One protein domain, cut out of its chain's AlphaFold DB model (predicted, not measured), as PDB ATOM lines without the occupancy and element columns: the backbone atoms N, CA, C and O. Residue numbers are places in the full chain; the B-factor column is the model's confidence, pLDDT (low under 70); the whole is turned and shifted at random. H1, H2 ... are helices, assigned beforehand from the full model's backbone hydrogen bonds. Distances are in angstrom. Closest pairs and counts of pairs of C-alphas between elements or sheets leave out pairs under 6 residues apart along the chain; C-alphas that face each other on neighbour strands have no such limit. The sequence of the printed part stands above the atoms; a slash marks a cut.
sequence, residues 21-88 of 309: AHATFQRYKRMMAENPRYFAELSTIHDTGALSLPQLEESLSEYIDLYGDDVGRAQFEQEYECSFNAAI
ATOM      1  N   ALA A  21     -42.914  40.461  27.990       88.81
ATOM      2  CA  ALA A  21     -42.535  40.931  26.658       88.81
ATOM      3  C   ALA A  21     -42.395  39.756  25.681       88.81
ATOM      4  O   ALA A  21     -42.911  39.834  24.570       88.81
ATOM      5  N   HIS A  22     -41.810  38.631  26.114       89.81
ATOM      6  CA  HIS A  22     -41.782  37.399  25.321       89.81
ATOM      7  C   HIS A  22     -43.197  36.875  25.032       89.81
ATOM      8  O   HIS A  22     -43.517  36.589  23.881       89.81
ATOM      9  N   ALA A  23     -44.073  36.788  26.038       88.31
ATOM     10  CA  ALA A  23     -45.454  36.334  25.844       88.31
ATOM     11  C   ALA A  23     -46.236  37.241  24.873       88.31
ATOM     12  O   ALA A  23     -46.922  36.756  23.969       88.31
ATOM     13  N   THR A  24     -46.080  38.562  25.013       91.56
ATOM     14  CA  THR A  24     -46.675  39.558  24.110       91.56
ATOM     15  C   THR A  24     -46.137  39.404  22.692       91.56
ATOM     16  O   THR A  24     -46.925  39.342  21.750       91.56
ATOM     17  N   PHE A  25     -44.817  39.263  22.540       93.94
ATOM     18  CA  PHE A  25     -44.162  39.023  21.258       93.94
ATOM     19  C   PHE A  25     -44.691  37.754  20.581       93.94
ATOM     20  O   PHE A  25     -45.133  37.820  19.438       93.94
ATOM     21  N   GLN A  26     -44.736  36.617  21.285       92.50
ATOM     22  CA  GLN A  26     -45.251  35.359  20.725       92.50
ATOM     23  C   GLN A  26     -46.721  35.477  20.315       92.50
ATOM     24  O   GLN A  26     -47.122  34.992  19.254       92.50
ATOM     25  N   ARG A  27     -47.537  36.161  21.127       92.88
ATOM     26  CA  ARG A  27     -48.931  36.440  20.780       92.88
ATOM     27  C   ARG A  27     -49.021  37.286  19.513       92.88
ATOM     28  O   ARG A  27     -49.752  36.905  18.607       92.88
ATOM     29  N   TYR A  28     -48.309  38.406  19.435       94.50
ATOM     30  CA  TYR A  28     -48.391  39.320  18.293       94.50
ATOM     31  C   TYR A  28     -47.830  38.684  17.021       94.50
ATOM     32  O   TYR A  28     -48.458  38.797  15.972       94.50
ATOM     33  N   LYS A  29     -46.741  37.917  17.129       93.81
ATOM     34  CA  LYS A  29     -46.159  37.135  16.032       93.81
ATOM     35  C   LYS A  29     -47.138  36.112  15.456       93.81
ATOM     36  O   LYS A  29     -47.186  35.924  14.247       93.81
ATOM     37  N   ARG A  30     -47.948  35.467  16.300       94.12
ATOM     38  CA  ARG A  30     -49.028  34.582  15.839       94.12
ATOM     39  C   ARG A  30     -50.170  35.369  15.189       94.12
ATOM     40  O   ARG A  30     -50.648  34.979  14.134       94.12
ATOM     41  N   MET A  31     -50.599  36.470  15.805       95.00
ATOM     42  CA  MET A  31     -51.759  37.249  15.345       95.00
ATOM     43  C   MET A  31     -51.504  38.017  14.041       95.00
ATOM     44  O   MET A  31     -52.434  38.190  13.257       95.00
ATOM     45  N   MET A  32     -50.274  38.480  13.793       95.25
ATOM     46  CA  MET A  32     -49.953  39.300  12.615       95.25
ATOM     47  C   MET A  32     -50.123  38.554  11.282       95.25
ATOM     48  O   MET A  32     -50.258  39.196  10.247       95.25
ATOM     49  N   ALA A  33     -50.151  37.216  11.298       90.75
ATOM     50  CA  ALA A  33     -50.430  36.408  10.109       90.75
ATOM     51  C   ALA A  33     -51.887  36.541   9.624       90.75
ATOM     52  O   ALA A  33     -52.161  36.360   8.440       90.75
ATOM     53  N   GLU A  34     -52.816  36.860  10.528       93.88
ATOM     54  CA  GLU A  34     -54.262  36.860  10.263       93.88
ATOM     55  C   GLU A  34     -54.902  38.243  10.441       93.88
ATOM     56  O   GLU A  34     -55.973  38.509   9.896       93.88
ATOM     57  N   ASN A  35     -54.272  39.136  11.210       92.88
ATOM     58  CA  ASN A  35     -54.841  40.428  11.564       92.88
ATOM     59  C   ASN A  35     -53.800  41.561  11.449       92.88
ATOM     60  O   ASN A  35     -52.893  41.639  12.284       92.88
ATOM     61  N   PRO A  36     -53.972  42.503  10.499       90.19
ATOM     62  CA  PRO A  36     -53.013  43.580  10.242       90.19
ATOM     63  C   PRO A  36     -52.940  44.633  11.359       90.19
ATOM     64  O   PRO A  36     -52.082  45.509  11.313       90.19
ATOM     65  N   ARG A  37     -53.814  44.570  12.379       90.75
ATOM     66  CA  ARG A  37     -53.694  45.404  13.591       90.75
ATOM     67  C   ARG A  37     -52.500  45.011  14.463       90.75
ATOM     68  O   ARG A  37     -52.125  45.788  15.337       90.75
ATOM     69  N   TYR A  38     -51.957  43.806  14.285       93.25
ATOM     70  CA  TYR A  38     -50.835  43.303  15.068       93.25
ATOM     71  C   TYR A  38     -49.557  43.298  14.243       93.25
ATOM     72  O   TYR A  38     -49.554  42.948  13.067       93.25
ATOM     73  N   PHE A  39     -48.460  43.634  14.907       94.56
ATOM     74  CA  PHE A  39     -47.120  43.590  14.352       94.56
ATOM     75  C   PHE A  39     -46.163  43.084  15.429       94.56
ATOM     76  O   PHE A  39     -46.278  43.470  16.595       94.56
ATOM     77  N   ALA A  40     -45.239  42.209  15.046       95.19
ATOM     78  CA  ALA A  40     -44.140  41.770  15.886       95.19
ATOM     79  C   ALA A  40     -42.906  41.562  15.018       95.19
ATOM     80  O   ALA A  40     -42.961  40.872  14.003       95.19
ATOM     81  N   GLU A  41     -41.790  42.115  15.465       94.06
ATOM     82  CA  GLU A  41     -40.500  41.963  14.814       94.06
ATOM     83  C   GLU A  41     -39.449  41.677  15.882       94.06
ATOM     84  O   GLU A  41     -39.543  42.167  17.009       94.06
ATOM     85  N   LEU A  42     -38.489  40.827  15.533       93.88
ATOM     86  CA  LEU A  42     -37.269  40.616  16.291       93.88
ATOM     87  C   LEU A  42     -36.127  40.856  15.314       93.88
ATOM     88  O   LEU A  42     -36.000  40.105  14.350       93.88
ATOM     89  N   SER A  43     -35.366  41.919  15.548       93.94
ATOM     90  CA  SER A  43     -34.352  42.408  14.615       93.94
ATOM     91  C   SER A  43     -32.987  42.247  15.270       93.94
ATOM     92  O   SER A  43     -32.597  43.059  16.108       93.94
ATOM     93  N   THR A  44     -32.272  41.176  14.932       93.62
ATOM     94  CA  THR A  44     -30.919  40.960  15.453       93.62
ATOM     95  C   THR A  44     -29.928  41.913  14.790       93.62
ATOM     96  O   THR A  44     -30.188  42.509  13.737       93.62
ATOM     97  N   ILE A  45     -28.735  42.028  15.363       93.44
ATOM     98  CA  ILE A  45     -27.654  42.795  14.752       93.44
ATOM     99  C   ILE A  45     -27.266  42.266  13.361       93.44
ATOM    100  O   ILE A  45     -26.850  43.035  12.495       93.44
ATOM    101  N   HIS A  46     -27.474  40.969  13.120       90.56
ATOM    102  CA  HIS A  46     -27.233  40.333  11.828       90.56
ATOM    103  C   HIS A  46     -28.340  40.623  10.808       90.56
ATOM    104  O   HIS A  46     -28.044  40.723   9.620       90.56
ATOM    105  N   ASP A  47     -29.586  40.802  11.257       92.44
ATOM    106  CA  ASP A  47     -30.707  41.168  10.381       92.44
ATOM    107  C   ASP A  47     -30.634  42.639   9.964       92.44
ATOM    108  O   ASP A  47     -30.925  42.994   8.823       92.44
ATOM    109  N   THR A  48     -30.246  43.507  10.901       93.19
ATOM    110  CA  THR A  48     -30.212  44.959  10.686       93.19
ATOM    111  C   THR A  48     -28.969  45.424   9.937       93.19
ATOM    112  O   THR A  48     -29.018  46.449   9.257       93.19
ATOM    113  N   GLY A  49     -27.844  44.713  10.078       91.56
ATOM    114  CA  GLY A  49     -26.556  45.137   9.527       91.56
ATOM    115  C   GLY A  49     -26.080  46.483  10.082       91.56
ATOM    116  O   GLY A  49     -25.309  47.178   9.422       91.56
ATOM    117  N   ALA A  50     -26.559  46.877  11.269       91.81
ATOM    118  CA  ALA A  50     -26.275  48.190  11.848       91.81
ATOM    119  C   ALA A  50     -24.792  48.374  12.218       91.81
ATOM    120  O   ALA A  50     -24.321  49.507  12.305       91.81
ATOM    121  N   LEU A  51     -24.061  47.270  12.407       93.56
ATOM    122  CA  LEU A  51     -22.629  47.247  12.690       93.56
ATOM    123  C   LEU A  51     -21.895  46.335  11.702       93.56
ATOM    124  O   LEU A  51     -22.387  45.274  11.315       93.56
ATOM    125  N   SER A  52     -20.689  46.748  11.314       94.62
ATOM    126  CA  SER A  52     -19.757  45.894  10.574       94.62
ATOM    127  C   SER A  52     -19.179  44.794  11.473       94.62
ATOM    128  O   SER A  52     -19.177  44.923  12.696       94.62
ATOM    129  N   LEU A  53     -18.641  43.721  10.879       92.56
ATOM    130  CA  LEU A  53     -18.019  42.626  11.643       92.56
ATOM    131  C   LEU A  53     -16.924  43.107  12.619       92.56
ATOM    132  O   LEU A  53     -16.984  42.702  13.776       92.56
ATOM    133  N   PRO A  54     -15.999  44.015  12.243       96.06
ATOM    134  CA  PRO A  54     -15.012  44.528  13.197       96.06
ATOM    135  C   PRO A  54     -15.635  45.284  14.378       96.06
ATOM    136  O   PRO A  54     -15.171  45.147  15.501       96.06
ATOM    137  N   GLN A  55     -16.707  46.050  14.145       95.50
ATOM    138  CA  GLN A  55     -17.408  46.767  15.217       95.50
ATOM    139  C   GLN A  55     -18.152  45.804  16.147       95.50
ATOM    140  O   GLN A  55     -18.214  46.037  17.347       95.50
ATOM    141  N   LEU A  56     -18.698  44.714  15.602       92.75
ATOM    142  CA  LEU A  56     -19.318  43.653  16.395       92.75
ATOM    143  C   LEU A  56     -18.309  42.950  17.302       92.75
ATOM    144  O   LEU A  56     -18.595  42.720  18.475       92.75
ATOM    145  N   GLU A  57     -17.137  42.621  16.762       93.94
ATOM    146  CA  GLU A  57     -16.039  42.012  17.516       93.94
ATOM    147  C   GLU A  57     -15.530  42.950  18.618       93.94
ATOM    148  O   GLU A  57     -15.317  42.504  19.746       93.94
ATOM    149  N   GLU A  58     -15.402  44.245  18.319       96.06
ATOM    150  CA  GLU A  58     -15.046  45.280  19.293       96.06
ATOM    151  C   GLU A  58     -16.096  45.386  20.407       96.06
ATOM    152  O   GLU A  58     -15.746  45.268  21.578       96.06
ATOM    153  N   SER A  59     -17.387  45.492  20.066       94.88
ATOM    154  CA  SER A  59     -18.470  45.529  21.059       94.88
ATOM    155  C   SER A  59     -18.498  44.274  21.934       94.88
ATOM    156  O   SER A  59     -18.642  44.372  23.151       94.88
ATOM    157  N   LEU A  60     -18.320  43.083  21.355       93.38
ATOM    158  CA  LEU A  60     -18.230  41.853  22.143       93.38
ATOM    159  C   LEU A  60     -17.017  41.877  23.087       93.38
ATOM    160  O   LEU A  60     -17.145  41.490  24.249       93.38
ATOM    161  N   SER A  61     -15.858  42.345  22.611       94.62
ATOM    162  CA  SER A  61     -14.653  42.488  23.435       94.62
ATOM    163  C   SER A  61     -14.879  43.451  24.598       94.62
ATOM    164  O   SER A  61     -14.548  43.108  25.727       94.62
ATOM    165  N   GLU A  62     -15.504  44.607  24.363       94.06
ATOM    166  CA  GLU A  62     -15.818  45.579  25.417       94.06
ATOM    167  C   GLU A  62     -16.717  44.976  26.503       94.06
ATOM    168  O   GLU A  62     -16.467  45.156  27.695       94.06
ATOM    169  N   TYR A  63     -17.741  44.208  26.115       90.38
ATOM    170  CA  TYR A  63     -18.613  43.529  27.076       90.38
ATOM    171  C   TYR A  63     -17.842  42.494  27.900       90.38
ATOM    172  O   TYR A  63     -18.044  42.393  29.113       90.38
ATOM    173  N   ILE A  64     -16.950  41.734  27.265       88.25
ATOM    174  CA  ILE A  64     -16.092  40.760  27.951       88.25
ATOM    175  C   ILE A  64     -15.118  41.467  28.904       88.25
ATOM    176  O   ILE A  64     -14.950  41.017  30.036       88.25
ATOM    177  N   ASP A  65     -14.527  42.588  28.499       89.00
ATOM    178  CA  ASP A  65     -13.582  43.350  29.319       89.00
ATOM    179  C   ASP A  65     -14.266  43.994  30.534       89.00
ATOM    180  O   ASP A  65     -13.711  44.011  31.636       89.00
ATOM    181  N   LEU A  66     -15.493  44.492  30.361       82.31
ATOM    182  CA  LEU A  66     -16.257  45.154  31.421       82.31
ATOM    183  C   LEU A  66     -16.885  44.177  32.418       82.31
ATOM    184  O   LEU A  66     -16.981  44.492  33.608       82.31
ATOM    185  N   TYR A  67     -17.355  43.024  31.942       79.69
ATOM    186  CA  TYR A  67     -18.209  42.129  32.724       79.69
ATOM    187  C   TYR A  67     -17.603  40.733  32.955       79.69
ATOM    188  O   TYR A  67     -18.125  39.966  33.767       79.69
ATOM    189  N   GLY A  68     -16.481  40.412  32.308       78.75
ATOM    190  CA  GLY A  68     -15.909  39.066  32.239       78.75
ATOM    191  C   GLY A  68     -16.555  38.224  31.134       78.75
ATOM    192  O   GLY A  68     -17.654  38.530  30.682       78.75
ATOM    193  N   ASP A  69     -15.891  37.144  30.708       78.19
ATOM    194  CA  ASP A  69     -16.283  36.375  29.509       78.19
ATOM    195  C   ASP A  69     -17.738  35.862  29.558       78.19
ATOM    196  O   ASP A  69     -18.538  36.212  28.692       78.19
ATOM    197  N   ASP A  70     -18.125  35.142  30.619       73.38
ATOM    198  CA  ASP A  70     -19.475  34.562  30.742       73.38
ATOM    199  C   ASP A  70     -20.589  35.629  30.760       73.38
ATOM    200  O   ASP A  70     -21.647  35.465  30.149       73.38
ATOM    201  N   VAL A  71     -20.368  36.731  31.486       79.31
ATOM    202  CA  VAL A  71     -21.362  37.802  31.676       79.31
ATOM    203  C   VAL A  71     -21.421  38.709  30.453       79.31
ATOM    204  O   VAL A  71     -22.507  39.082  30.012       79.31
ATOM    205  N   GLY A  72     -20.266  39.040  29.884       84.88
ATOM    206  CA  GLY A  72     -20.157  39.851  28.682       84.88
ATOM    207  C   GLY A  72     -20.854  39.187  27.501       84.88
ATOM    208  O   GLY A  72     -21.692  39.817  26.860       84.88
ATOM    209  N   ARG A  73     -20.605  37.890  27.277       86.56
ATOM    210  CA  ARG A  73     -21.250  37.127  26.196       86.56
ATOM    211  C   ARG A  73     -22.763  37.050  26.348       86.56
ATOM    212  O   ARG A  73     -23.473  37.344  25.398       86.56
ATOM    213  N   ALA A  74     -23.269  36.714  27.534       84.44
ATOM    214  CA  ALA A  74     -24.713  36.615  27.742       84.44
ATOM    215  C   ALA A  74     -25.427  37.973  27.594       84.44
ATOM    216  O   ALA A  74     -26.540  38.023  27.071       84.44
ATOM    217  N   GLN A  75     -24.798  39.082  28.003       86.12
ATOM    218  CA  GLN A  75     -25.342  40.417  27.732       86.12
ATOM    219  C   GLN A  75     -25.299  40.764  26.239       86.12
ATOM    220  O   GLN A  75     -26.281  41.288  25.717       86.12
ATOM    221  N   PHE A  76     -24.222  40.401  25.539       90.75
ATOM    222  CA  PHE A  76     -24.122  40.588  24.094       90.75
ATOM    223  C   PHE A  76     -25.201  39.795  23.337       90.75
ATOM    224  O   PHE A  76     -25.930  40.366  22.533       90.75
ATOM    225  N   GLU A  77     -25.390  38.509  23.645       90.25
ATOM    226  CA  GLU A  77     -26.460  37.678  23.068       90.25
ATOM    227  C   GLU A  77     -27.859  38.258  23.346       90.25
ATOM    228  O   GLU A  77     -28.761  38.205  22.506       90.25
ATOM    229  N   GLN A  78     -28.068  38.823  24.535       89.44
ATOM    230  CA  GLN A  78     -29.339  39.442  24.888       89.44
ATOM    231  C   GLN A  78     -29.600  40.706  24.054       89.44
ATOM    232  O   GLN A  78     -30.698  40.871  23.523       89.44
ATOM    233  N   GLU A  79     -28.612  41.598  23.961       90.12
ATOM    234  CA  GLU A  79     -28.765  42.939  23.387       90.12
ATOM    235  C   GLU A  79     -28.586  42.986  21.873       90.12
ATOM    236  O   GLU A  79     -29.399  43.602  21.186       90.12
ATOM    237  N   TYR A  80     -27.573  42.303  21.348       92.94
ATOM    238  CA  TYR A  80     -27.232  42.310  19.929       92.94
ATOM    239  C   TYR A  80     -27.931  41.180  19.176       92.94
ATOM    240  O   TYR A  80     -28.486  41.399  18.099       92.94
ATOM    241  N   GLU A  81     -27.970  39.972  19.741       91.31
ATOM    242  CA  GLU A  81     -28.623  38.827  19.088       91.31
ATOM    243  C   GLU A  81     -30.118  38.713  19.419       91.31
ATOM    244  O   GLU A  81     -30.802  37.835  18.893       91.31
ATOM    245  N   CYS A  82     -30.652  39.597  20.272       91.75
ATOM    246  CA  CYS A  82     -32.046  39.562  20.719       91.75
ATOM    247  C   CYS A  82     -32.465  38.161  21.219       91.75
ATOM    248  O   CYS A  82     -33.572  37.676  20.953       91.75
ATOM    249  N   SER A  83     -31.587  37.477  21.951       85.50
ATOM    250  CA  SER A  83     -31.856  36.118  22.407       85.50
ATOM    251  C   SER A  83     -32.729  36.104  23.665       85.50
ATOM    252  O   SER A  83     -32.303  36.462  24.761       85.50
ATOM    253  N   PHE A  84     -33.956  35.583  23.550       80.38
ATOM    254  CA  PHE A  84     -34.801  35.255  24.713       80.38
ATOM    255  C   PHE A  84     -34.253  34.095  25.561       80.38
ATOM    256  O   PHE A  84     -34.782  33.830  26.643       80.38
ATOM    257  N   ASN A  85     -33.236  33.392  25.054       70.00
ATOM    258  CA  ASN A  85     -32.592  32.260  25.713       70.00
ATOM    259  C   ASN A  85     -31.193  32.599  26.243       70.00
ATOM    260  O   ASN A  85     -30.573  31.710  26.826       70.00
ATOM    261  N   ALA A  86     -30.703  33.834  26.048       70.31
ATOM    262  CA  ALA A  86     -29.450  34.283  26.646       70.31
ATOM    263  C   ALA A  86     -29.474  33.979  28.147       70.31
ATOM    264  O   ALA A  86     -30.517  34.110  28.806       70.31
ATOM    265  N   ALA A  87     -28.342  33.518  28.680       67.62
ATOM    266  CA  ALA A  87     -28.272  33.114  30.074       67.62
ATOM    267  C   ALA A  87     -28.702  34.284  30.967       67.62
ATOM    268  O   ALA A  87     -28.140  35.376  30.905       67.62
ATOM    269  N   ILE A  88     -29.711  34.058  31.812       74.38
ATOM    270  CA  ILE A  88     -30.162  35.089  32.743       74.38
ATOM    271  C   ILE A  88     -29.098  35.230  33.815       74.38
ATOM    272  O   ILE A  88     -28.961  34.415  34.730       74.38
TER     273      ILE A  88
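Overview. This is residues 21 to 88 of the 309 residues of an uncharacterized protein of Mesorhizobium hungaricum (UniProt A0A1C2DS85). Two helices, H3 and H4, make a V at one end of a loose, flat whole, and a lone helix, H1, lies at the other end, joined to the rest by a long stretch with no named element. The longest helix, H3, makes one side of the V, and H4 folds back from its far end to make the other; a short turn of helix, H2, comes just before H3, and H1 sits by itself at the far end of the long link of residues 32 to 44. The printed part has 68 residues with four named helices, in the order H1, H2, H3, H4, and no named strand. Its class is all helix, with 41 of the 68 residues in the helices. The whole is loose, with a radius of gyration of the C-alphas of 14.9 A, and its C-alphas span 45 by 26 by 11 A.

Arrangement. Begin at H3, residues 53 to 67, and go on to H4, residues 69 to 79, across the tight link of one residue, Gly 68. H3 and H4 touch, with 16 pairs of C-alphas within 8 A, and H3 does so with residues 60 to 66 alone. Look at Ile 64 and Gly 72 for their closest C-alphas, 4.2 A apart. The two helices run opposite ways at a steep tilt of 55 degrees, and their centres are 9.7 A apart. Going back along the chain from H3, a tight link of 4 residues leads to H2, residues 45 to 48, which is apart from H3 and from H4. Farther out is H1, residues 21 to 31, which is apart from H2, H3 and H4. In H1, H3 and H4 each O of residue i and N of residue i+4 are within hydrogen-bond range; H2 is too short for such a pair, and its one pair of O i and N i+3 is not within range.

Along the chain. Find C-alpha 53 at (-18.019, 42.626, 11.643); from there H3 runs 21.1 A to C-alpha 67 at (-18.209, 42.129, 32.724). H4 then runs 15.4 A from C-alpha 69 to C-alpha 79 at (-28.765, 42.939, 23.387). H1 begins at C-alpha 21, at (-42.535, 40.931, 26.658), and is 15.1 A long, while H2 measures 5.3 A.

Size, cuts and confidence. The two C-alphas farthest apart are those of Glu 34 and Asp 65, at 45.4 A, while those of Ala 21 and Ile 88, the first and last printed, are 15.0 A apart. The printed part has no cut. The link from H1 to H2, residues 32 to 44, is long. The mean pLDDT of the printed part is 89.4, and residue 87 is under 70.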